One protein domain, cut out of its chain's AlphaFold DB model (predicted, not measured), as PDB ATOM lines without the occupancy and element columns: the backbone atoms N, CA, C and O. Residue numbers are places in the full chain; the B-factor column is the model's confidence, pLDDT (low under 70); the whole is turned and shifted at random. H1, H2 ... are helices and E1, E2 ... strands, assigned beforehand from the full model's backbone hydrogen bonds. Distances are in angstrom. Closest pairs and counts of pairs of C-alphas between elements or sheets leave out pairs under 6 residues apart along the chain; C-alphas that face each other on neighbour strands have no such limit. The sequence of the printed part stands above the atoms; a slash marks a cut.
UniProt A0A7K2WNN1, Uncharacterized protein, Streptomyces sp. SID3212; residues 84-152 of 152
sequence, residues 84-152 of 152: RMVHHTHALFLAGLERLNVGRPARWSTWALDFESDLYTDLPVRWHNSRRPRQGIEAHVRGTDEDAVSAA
ATOM      1  N   ARG A  84     172.545 138.782  95.885       87.38
ATOM      2  CA  ARG A  84     171.731 139.107  97.065       87.38
ATOM      3  C   ARG A  84     170.296 139.435  96.687       87.38
ATOM      4  O   ARG A  84     170.026 139.909  95.588       87.38
ATOM      5  N   MET A  85     169.375 139.166  97.608       89.38
ATOM      6  CA  MET A  85     167.995 139.620  97.485       89.38
ATOM      7  C   MET A  85     167.938 141.101  97.862       89.38
ATOM      8  O   MET A  85     168.418 141.483  98.928       89.38
ATOM      9  N   VAL A  86     167.352 141.923  96.996       89.56
ATOM     10  CA  VAL A  86     167.128 143.348  97.249       89.56
ATOM     11  C   VAL A  86     165.635 143.611  97.310       89.56
ATOM     12  O   VAL A  86     164.890 143.378  96.352       89.56
ATOM     13  N   HIS A  87     165.212 144.153  98.442       88.94
ATOM     14  CA  HIS A  87     163.852 144.577  98.705       88.94
ATOM     15  C   HIS A  87     163.684 146.024  98.271       88.94
ATOM     16  O   HIS A  87     164.557 146.865  98.481       88.94
ATOM     17  N   HIS A  88     162.544 146.314  97.670       87.44
ATOM     18  CA  HIS A  88     162.196 147.626  97.163       87.44
ATOM     19  C   HIS A  88     160.846 148.026  97.719       87.44
ATOM     20  O   HIS A  88     159.914 147.230  97.675       87.44
ATOM     21  N   THR A  89     160.708 149.276  98.151       87.06
ATOM     22  CA  THR A  89     159.413 149.923  98.349       87.06
ATOM     23  C   THR A  89     159.388 151.294  97.678       87.06
ATOM     24  O   THR A  89     160.425 151.946  97.529       87.06
ATOM     25  N   HIS A  90     158.218 151.733  97.220       85.75
ATOM     26  CA  HIS A  90     158.052 153.077  96.668       85.75
ATOM     27  C   HIS A  90     156.731 153.722  97.092       85.75
ATOM     28  O   HIS A  90     155.719 153.050  97.322       85.75
ATOM     29  N   ALA A  91     156.746 155.048  97.184       84.69
ATOM     30  CA  ALA A  91     155.582 155.873  97.460       84.69
ATOM     31  C   ALA A  91     155.632 157.155  96.624       84.69
ATOM     32  O   ALA A  91     156.686 157.766  96.469       84.69
ATOM     33  N   LEU A  92     154.475 157.585  96.119       85.19
ATOM     34  CA  LEU A  92     154.328 158.865  95.436       85.19
ATOM     35  C   LEU A  92     153.517 159.811  96.321       85.19
ATOM     36  O   LEU A  92     152.449 159.444  96.807       85.19
ATOM     37  N   PHE A  93     154.010 161.026  96.512       84.12
ATOM     38  CA  PHE A  93     153.359 162.082  97.279       84.12
ATOM     39  C   PHE A  93     152.974 163.225  96.349       84.12
ATOM     40  O   PHE A  93     153.828 163.763  95.646       84.12
ATOM     41  N   LEU A  94     151.707 163.629  96.356       84.56
ATOM     42  CA  LEU A  94     151.236 164.787  95.597       84.56
ATOM     43  C   LEU A  94     151.775 166.098  96.194       84.56
ATOM     44  O   LEU A  94     152.359 166.129  97.275       84.56
ATOM     45  N   ALA A  95     151.549 167.219  95.505       79.12
ATOM     46  CA  ALA A  95     151.995 168.539  95.963       79.12
ATOM     47  C   ALA A  95     151.449 168.937  97.355       79.12
ATOM     48  O   ALA A  95     152.076 169.745  98.034       79.12
ATOM     49  N   GLY A  96     150.324 168.350  97.782       79.25
ATOM     50  CA  GLY A  96     149.743 168.501  99.122       79.25
ATOM     51  C   GLY A  96     150.269 167.516 100.174       79.25
ATOM     52  O   GLY A  96     149.671 167.414 101.236       79.25
ATOM     53  N   LEU A  97     151.345 166.771  99.880       76.12
ATOM     54  CA  LEU A  97     151.920 165.701 100.716       76.12
ATOM     55  C   LEU A  97     150.994 164.498 100.957       76.12
ATOM     56  O   LEU A  97     151.312 163.606 101.741       76.12
ATOM     57  N   GLU A  98     149.876 164.425 100.241       83.00
ATOM     58  CA  GLU A  98     149.013 163.251 100.232       83.00
ATOM     59  C   GLU A  98     149.698 162.100  99.493       83.00
ATOM     60  O   GLU A  98     150.168 162.258  98.360       83.00
ATOM     61  N   ARG A  99     149.747 160.927 100.132       81.62
ATOM     62  CA  ARG A  99     150.278 159.708  99.521       81.62
ATOM     63  C   ARG A  99     149.290 159.181  98.481       81.62
ATOM     64  O   ARG A  99     148.175 158.790  98.821       81.62
ATOM     65  N   LEU A 100     149.724 159.106  97.228       80.00
ATOM     66  CA  LEU A 100     148.978 158.459  96.159       80.00
ATOM     67  C   LEU A 100     149.160 156.942  96.247       80.00
ATOM     68  O   LEU A 100     150.280 156.425  96.265       80.00
ATOM     69  N   ASN A 101     148.047 156.217  96.276       69.44
ATOM     70  CA  ASN A 101     148.057 154.761  96.267       69.44
ATOM     71  C   ASN A 101     148.139 154.271  94.811       69.44
ATOM     72  O   ASN A 101     147.140 154.247  94.099       69.44
ATOM     73  N   VAL A 102     149.349 153.957  94.340       63.84
ATOM     74  CA  VAL A 102     149.646 153.698  92.915       63.84
ATOM     75  C   VAL A 102     149.336 152.274  92.431       63.84
ATOM     76  O   VAL A 102     149.561 151.973  91.264       63.84
ATOM     77  N   GLY A 103     148.802 151.387  93.275       52.78
ATOM     78  CA  GLY A 103     148.266 150.080  92.853       52.78
ATOM     79  C   GLY A 103     149.272 149.054  92.297       52.78
ATOM     80  O   GLY A 103     148.927 147.880  92.193       52.78
ATOM     81  N   ARG A 104     150.523 149.432  91.983       55.97
ATOM     82  CA  ARG A 104     151.649 148.485  91.875       55.97
ATOM     83  C   ARG A 104     151.880 147.836  93.241       55.97
ATOM     84  O   ARG A 104     151.557 148.474  94.247       55.97
ATOM     85  N   PRO A 105     152.482 146.631  93.321       56.72
ATOM     86  CA  PRO A 105     153.009 146.160  94.589       56.72
ATOM     87  C   PRO A 105     153.895 147.277  95.133       56.72
ATOM     88  O   PRO A 105     154.910 147.629  94.527       56.72
ATOM     89  N   ALA A 106     153.460 147.903  96.230       63.94
ATOM     90  CA  ALA A 106     154.238 148.948  96.878       63.94
ATOM     91  C   ALA A 106     155.628 148.409  97.217       63.94
ATOM     92  O   ALA A 106     156.569 149.190  97.251       63.94
ATOM     93  N   ARG A 107     155.727 147.076  97.372       73.94
ATOM     94  CA  ARG A 107     156.918 146.302  97.670       73.94
ATOM     95  C   ARG A 107     157.159 145.196  96.652       73.94
ATOM     96  O   ARG A 107     156.216 144.515  96.253       73.94
ATOM     97  N   TRP A 108     158.411 145.002  96.270       83.38
ATOM     98  CA  TRP A 108     158.850 143.857  95.477       83.38
ATOM     99  C   TRP A 108     160.286 143.497  95.847       83.38
ATOM    100  O   TRP A 108     161.033 144.336  96.352       83.38
ATOM    101  N   SER A 109     160.658 142.250  95.587       87.56
ATOM    102  CA  SER A 109     162.003 141.739  95.839       87.56
ATOM    103  C   SER A 109     162.563 141.173  94.543       87.56
ATOM    104  O   SER A 109     161.825 140.568  93.763       87.56
ATOM    105  N   THR A 110     163.852 141.379  94.305       86.88
ATOM    106  CA  THR A 110     164.565 140.804  93.161       86.88
ATOM    107  C   THR A 110     165.947 140.356  93.577       86.88
ATOM    108  O   THR A 110     166.555 140.949  94.468       86.88
ATOM    109  N   TRP A 111     166.462 139.344  92.892       88.31
ATOM    110  CA  TRP A 111     167.884 139.055  92.938       88.31
ATOM    111  C   TRP A 111     168.664 140.154  92.220       88.31
ATOM    112  O   TRP A 111     168.209 140.685  91.204       88.31
ATOM    113  N   ALA A 112     169.811 140.495  92.793       86.12
ATOM    114  CA  ALA A 112     170.739 141.502  92.319       86.12
ATOM    115  C   ALA A 112     172.168 140.983  92.465       86.12
ATOM    116  O   ALA A 112     172.496 140.333  93.463       86.12
ATOM    117  N   LEU A 113     173.015 141.306  91.497       85.62
ATOM    118  CA  LEU A 113     174.455 141.118  91.577       85.62
ATOM    119  C   LEU A 113     175.116 142.391  92.106       85.62
ATOM    120  O   LEU A 113     174.645 143.502  91.869       85.62
ATOM    121  N   ASP A 114     176.221 142.237  92.832       80.38
ATOM    122  CA  ASP A 114     176.905 143.340  93.519       80.38
ATOM    123  C   ASP A 114     177.403 144.477  92.601       80.38
ATOM    124  O   ASP A 114     177.651 145.584  93.073       80.38
ATOM    125  N   PHE A 115     177.533 144.226  91.295       79.56
ATOM    126  CA  PHE A 115     177.988 145.202  90.309       79.56
ATOM    127  C   PHE A 115     176.860 146.050  89.735       79.56
ATOM    128  O   PHE A 115     177.143 147.012  89.026       79.56
ATOM    129  N   GLU A 116     175.601 145.691  89.979       78.25
ATOM    130  CA  GLU A 116     174.470 146.435  89.443       78.25
ATOM    131  C   GLU A 116     174.400 147.802  90.139       78.25
ATOM    132  O   GLU A 116     173.961 147.925  91.286       78.25
ATOM    133  N   SER A 117     174.860 148.828  89.414       58.72
ATOM    134  CA  SER A 117     175.163 150.199  89.855       58.72
ATOM    135  C   SER A 117     174.041 150.903  90.631       58.72
ATOM    136  O   SER A 117     174.300 151.840  91.385       58.72
ATOM    137  N   ASP A 118     172.801 150.424  90.493       62.84
ATOM    138  CA  ASP A 118     171.588 151.022  91.056       62.84
ATOM    139  C   ASP A 118     170.946 150.212  92.201       62.84
ATOM    140  O   ASP A 118     169.862 150.578  92.687       62.84
ATOM    141  N   LEU A 119     171.558 149.100  92.635       60.91
ATOM    142  CA  LEU A 119     170.880 148.125  93.501       60.91
ATOM    143  C   LEU A 119     171.264 148.138  94.984       60.91
ATOM    144  O   LEU A 119     170.666 147.373  95.735       60.91
ATOM    145  N   TYR A 120     172.130 149.055  95.440       64.31
ATOM    146  CA  TYR A 120     172.436 149.275  96.873       64.31
ATOM    147  C   TYR A 120     172.566 147.958  97.664       64.31
ATOM    148  O   TYR A 120     171.975 147.782  98.731       64.31
ATOM    149  N   THR A 121     173.280 147.005  97.066       63.88
ATOM    150  CA  THR A 121     173.305 145.577  97.418       63.88
ATOM    151  C   THR A 121     174.049 145.285  98.724       63.88
ATOM    152  O   THR A 121     174.109 144.142  99.178       63.88
ATOM    153  N   ASP A 122     174.605 146.314  99.353       74.88
ATOM    154  CA  ASP A 122     175.444 146.244 100.540       74.88
ATOM    155  C   ASP A 122     174.843 146.940 101.770       74.88
ATOM    156  O   ASP A 122     175.385 146.801 102.869       74.88
ATOM    157  N   LEU A 123     173.721 147.654 101.623       83.94
ATOM    158  CA  LEU A 123     173.102 148.400 102.716       83.94
ATOM    159  C   LEU A 123     171.789 147.754 103.182       83.94
ATOM    160  O   LEU A 123     170.967 147.352 102.352       83.94
ATOM    161  N   PRO A 124     171.523 147.734 104.505       85.44
ATOM    162  CA  PRO A 124     170.255 147.230 105.030       85.44
ATOM    163  C   PRO A 124     169.075 148.054 104.506       85.44
ATOM    164  O   PRO A 124     168.026 147.506 104.186       85.44
ATOM    165  N   VAL A 125     169.264 149.370 104.366       87.69
ATOM    166  CA  VAL A 125     168.262 150.285 103.825       87.69
ATOM    167  C   VAL A 125     168.919 151.552 103.272       87.69
ATOM    168  O   VAL A 125     169.863 152.088 103.854       87.69
ATOM    169  N   ARG A 126     168.400 152.070 102.158       87.75
ATOM    170  CA  ARG A 126     168.771 153.366 101.583       87.75
ATOM    171  C   ARG A 126     167.586 154.027 100.901       87.75
ATOM    172  O   ARG A 126     166.782 153.370 100.243       87.75
ATOM    173  N   TRP A 127     167.478 155.338 101.088       86.38
ATOM    174  CA  TRP A 127     166.348 156.134 100.627       86.38
ATOM    175  C   TRP A 127     166.790 157.047  99.485       86.38
ATOM    176  O   TRP A 127     167.883 157.619  99.514       86.38
ATOM    177  N   HIS A 128     165.929 157.211  98.489       85.44
ATOM    178  CA  HIS A 128     166.125 158.132  97.381       85.44
ATOM    179  C   HIS A 128     164.816 158.849  97.067       85.44
ATOM    180  O   HIS A 128     163.790 158.208  96.858       85.44
ATOM    181  N   ASN A 129     164.868 160.178  96.989       85.62
ATOM    182  CA  ASN A 129     163.720 160.999  96.635       85.62
ATOM    183  C   ASN A 129     163.982 161.700  95.309       85.62
ATOM    184  O   ASN A 129     164.975 162.416  95.169       85.62
ATOM    185  N   SER A 130     163.054 161.559  94.371       84.31
ATOM    186  CA  SER A 130     163.057 162.327  93.134       84.31
ATOM    187  C   SER A 130     161.867 163.282  93.121       84.31
ATOM    188  O   SER A 130     160.742 162.934  93.487       84.31
ATOM    189  N   ARG A 131     162.108 164.541  92.745       83.00
ATOM    190  CA  ARG A 131     161.052 165.550  92.637       83.00
ATOM    191  C   ARG A 131     160.726 165.765  91.171       83.00
ATOM    192  O   ARG A 131     161.567 166.232  90.407       83.00
ATOM    193  N   ARG A 132     159.485 165.475  90.787       77.69
ATOM    194  CA  ARG A 132     158.982 165.713  89.433       77.69
ATOM    195  C   ARG A 132     158.133 166.989  89.453       77.69
ATOM    196  O   ARG A 132     157.116 167.033  90.158       77.69
ATOM    197  N   PRO A 133     158.504 168.054  88.716       70.25
ATOM    198  CA  PRO A 133     157.677 169.252  88.618       70.25
ATOM    199  C   PRO A 133     156.249 168.880  88.193       70.25
ATOM    200  O   PRO A 133     156.065 168.175  87.206       70.25
ATOM    201  N   ARG A 134     155.241 169.349  88.942       68.69
ATOM    202  CA  ARG A 134     153.797 169.081  88.738       68.69
ATOM    203  C   ARG A 134     153.294 167.656  89.027       68.69
ATOM    204  O   ARG A 134     152.085 167.471  89.011       68.69
ATOM    205  N   GLN A 135     154.161 166.683  89.318       70.25
ATOM    206  CA  GLN A 135     153.758 165.287  89.585       70.25
ATOM    207  C   GLN A 135     153.972 164.853  91.041       70.25
ATOM    208  O   GLN A 135     153.404 163.849  91.457       70.25
ATOM    209  N   GLY A 136     154.724 165.633  91.827       82.12
ATOM    210  CA  GLY A 136     154.925 165.378  93.250       82.12
ATOM    211  C   GLY A 136     156.340 164.915  93.597       82.12
ATOM    212  O   GLY A 136     157.298 165.200  92.870       82.12
ATOM    213  N   ILE A 137     156.472 164.259  94.748       86.38
ATOM    214  CA  ILE A 137     157.713 163.657  95.241       86.38
ATOM    215  C   ILE A 137     157.558 162.145  95.159       86.38
ATOM    216  O   ILE A 137     156.622 161.588  95.727       86.38
ATOM    217  N   GLU A 138     158.480 161.487  94.475       87.00
ATOM    218  CA  GLU A 138     158.584 160.035  94.464       87.00
ATOM    219  C   GLU A 138     159.678 159.620  95.444       87.00
ATOM    220  O   GLU A 138     160.826 160.053  95.319       87.00
ATOM    221  N   ALA A 139     159.303 158.820  96.436       86.62
ATOM    222  CA  ALA A 139     160.201 158.249  97.421       86.62
ATOM    223  C   ALA A 139     160.415 156.770  97.103       86.62
ATOM    224  O   ALA A 139     159.460 156.002  96.973       86.62
ATOM    225  N   HIS A 140     161.677 156.375  97.011       87.12
ATOM    226  CA  HIS A 140     162.105 154.996  96.858       87.12
ATOM    227  C   HIS A 140     162.933 154.599  98.067       87.12
ATOM    228  O   HIS A 140     163.829 155.335  98.480       87.12
ATOM    229  N   VAL A 141     162.681 153.404  98.580       88.06
ATOM    230  CA  VAL A 141     163.540 152.772  99.575       88.06
ATOM    231  C   VAL A 141     163.942 151.402  99.062       88.06
ATOM    232  O   VAL A 141     163.124 150.673  98.500       88.06
ATOM    233  N   ARG A 142     165.224 151.078  99.203       88.50
ATOM    234  CA  ARG A 142     165.809 149.811  98.762       88.50
ATOM    235  C   ARG A 142     166.798 149.298  99.797       88.50
ATOM    236  O   ARG A 142     167.362 150.111 100.527       88.50
ATOM    237  N   GLY A 143     167.036 147.996  99.844       89.81
ATOM    238  CA  GLY A 143     168.058 147.412 100.713       89.81
ATOM    239  C   GLY A 143     167.971 145.896 100.817       89.81
ATOM    240  O   GLY A 143     167.080 145.274 100.237       89.81
ATOM    241  N   THR A 144     168.907 145.303 101.553       90.88
ATOM    242  CA  THR A 144     168.987 143.847 101.762       90.88
ATOM    243  C   THR A 144     168.184 143.349 102.964       90.88
ATOM    244  O   THR A 144     168.092 142.142 103.165       90.88
ATOM    245  N   ASP A 145     167.640 144.251 103.785       90.81
ATOM    246  CA  ASP A 145     166.818 143.921 104.951       90.81
ATOM    247  C   ASP A 145     165.352 144.274 104.661       90.81
ATOM    248  O   ASP A 145     164.986 145.442 104.511       90.81
ATOM    249  N   GLU A 146     164.507 143.248 104.546       90.38
ATOM    250  CA  GLU A 146     163.086 143.405 104.233       90.38
ATOM    251  C   GLU A 146     162.335 144.239 105.273       90.38
ATOM    252  O   GLU A 146     161.479 145.057 104.909       90.38
ATOM    253  N   ASP A 147     162.653 144.058 106.554       89.69
ATOM    254  CA  ASP A 147     161.983 144.734 107.660       89.69
ATOM    255  C   ASP A 147     162.393 146.207 107.698       89.69
ATOM    256  O   ASP A 147     161.538 147.090 107.809       89.69
ATOM    257  N   ALA A 148     163.684 146.493 107.507       88.56
ATOM    258  CA  ALA A 148     164.193 147.860 107.432       88.56
ATOM    259  C   ALA A 148     163.625 148.620 106.222       88.56
ATOM    260  O   ALA A 148     163.236 149.782 106.345       88.56
ATOM    261  N   VAL A 149     163.521 147.962 105.062       87.12
ATOM    262  CA  VAL A 149     162.890 148.528 103.858       87.12
ATOM    263  C   VAL A 149     161.387 148.719 104.059       87.12
ATOM    264  O   VAL A 149     160.815 149.683 103.559       87.12
ATOM    265  N   SER A 150     160.732 147.827 104.800       84.81
ATOM    266  CA  SER A 150     159.295 147.905 105.070       84.81
ATOM    267  C   SER A 150     158.913 148.986 106.080       84.81
ATOM    268  O   SER A 150     157.798 149.510 105.990       84.81
ATOM    269  N   ALA A 151     159.788 149.281 107.042       83.94
ATOM    270  CA  ALA A 151     159.564 150.264 108.102       83.94
ATOM    271  C   ALA A 151     159.833 151.719 107.674       83.94
ATOM    272  O   ALA A 151     159.380 152.642 108.353       83.94
ATOM    273  N   ALA A 152     160.573 151.907 106.582       77.75
ATOM    274  CA  ALA A 152     160.927 153.193 105.990       77.75
ATOM    275  C   ALA A 152     159.789 153.819 105.163       77.75
ATOM    276  O   ALA A 152     159.624 155.056 105.254       77.75
TER     277      ALA A 152
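AT A GLANCE: This is residues 84 to 152 of the 152 residues of an uncharacterized protein of Streptomyces sp. SID3212 (UniProt A0A7K2WNN1). A single strongly twisted sheet of four antiparallel strands makes the body, and one short helix, H1, packs over one face of it, running along the two inner strands E1 and E4. Two long links, residues 94 to 106 and 114 to 125, reach the two ends of the long axis, with Gly 96 at one end and Phe 115 at the other. The printed part has 69 residues, with E1, E2, E3, E4 and H1 in that order along the chain; across the sheet the order is E2, E1, E4, E3, and the class is mostly strand. The whole is compact, with a radius of gyration of the C-alphas of 12.7 A, and elongated, spanning 36 by 21 by 17 A.

HOW THE PARTS SIT: E1, residues 84 to 93, is an inner strand and forms a hairpin with the edge strand E2, residues 107 to 113. These two are antiparallel at 139 degrees, with N 86 and O 110 within hydrogen-bond range at 2.8 A. Residues 92 to 93 of E1 also pair, antiparallel, with residues 99 to 100 of the link. E3, residues 126 to 132, is the other edge strand, apart from E2, and forms a hairpin with E4, residues 136 to 143. E4 and E3 are antiparallel at 160 degrees, with N 128 and O 140 at 2.8 A. E1 and E4 are antiparallel neighbours at 164 degrees, with N 89 and O 141 at 2.8 A. H1, residues 146 to 151, is on the sheet at a height over the sheet of 8.1 A. It lies only just over E1 and E4, 3 of its 6 C-alphas falling on each, and runs along the strands, at 15 degrees to E1 on the local plane. The closest C-alphas of E1 and H1 are those of His 87 and Glu 146, 5.7 A apart. In H1 every O i to N i+4 pair is within hydrogen-bond range.

IN THESE COORDINATES: E1 begins at C-alpha 84, (171.731, 139.107, 97.065), and is 29.4 A long from first to last C-alpha. E2 measures 19.3 A, E3 19.9 A and E4 23.5 A. E4 ends at C-alpha 143, (168.058, 147.412, 100.713). H1, 8.6 A long, ends at C-alpha 151, (159.564, 150.264, 108.102).

THE WHOLE: The two C-alphas farthest apart, those of Gly 96 and Phe 115, are 37.7 A from each other. The printed part has no cut and ends at residue 152, the chain's last. The links from E1 to E2 and from E2 to E3 are long; those from E3 to E4 and from E4 to H1 are tight. The mean pLDDT of the printed part is 80.4, and residues 101 to 106, residues 117 to 121 and residue 134 are under 70.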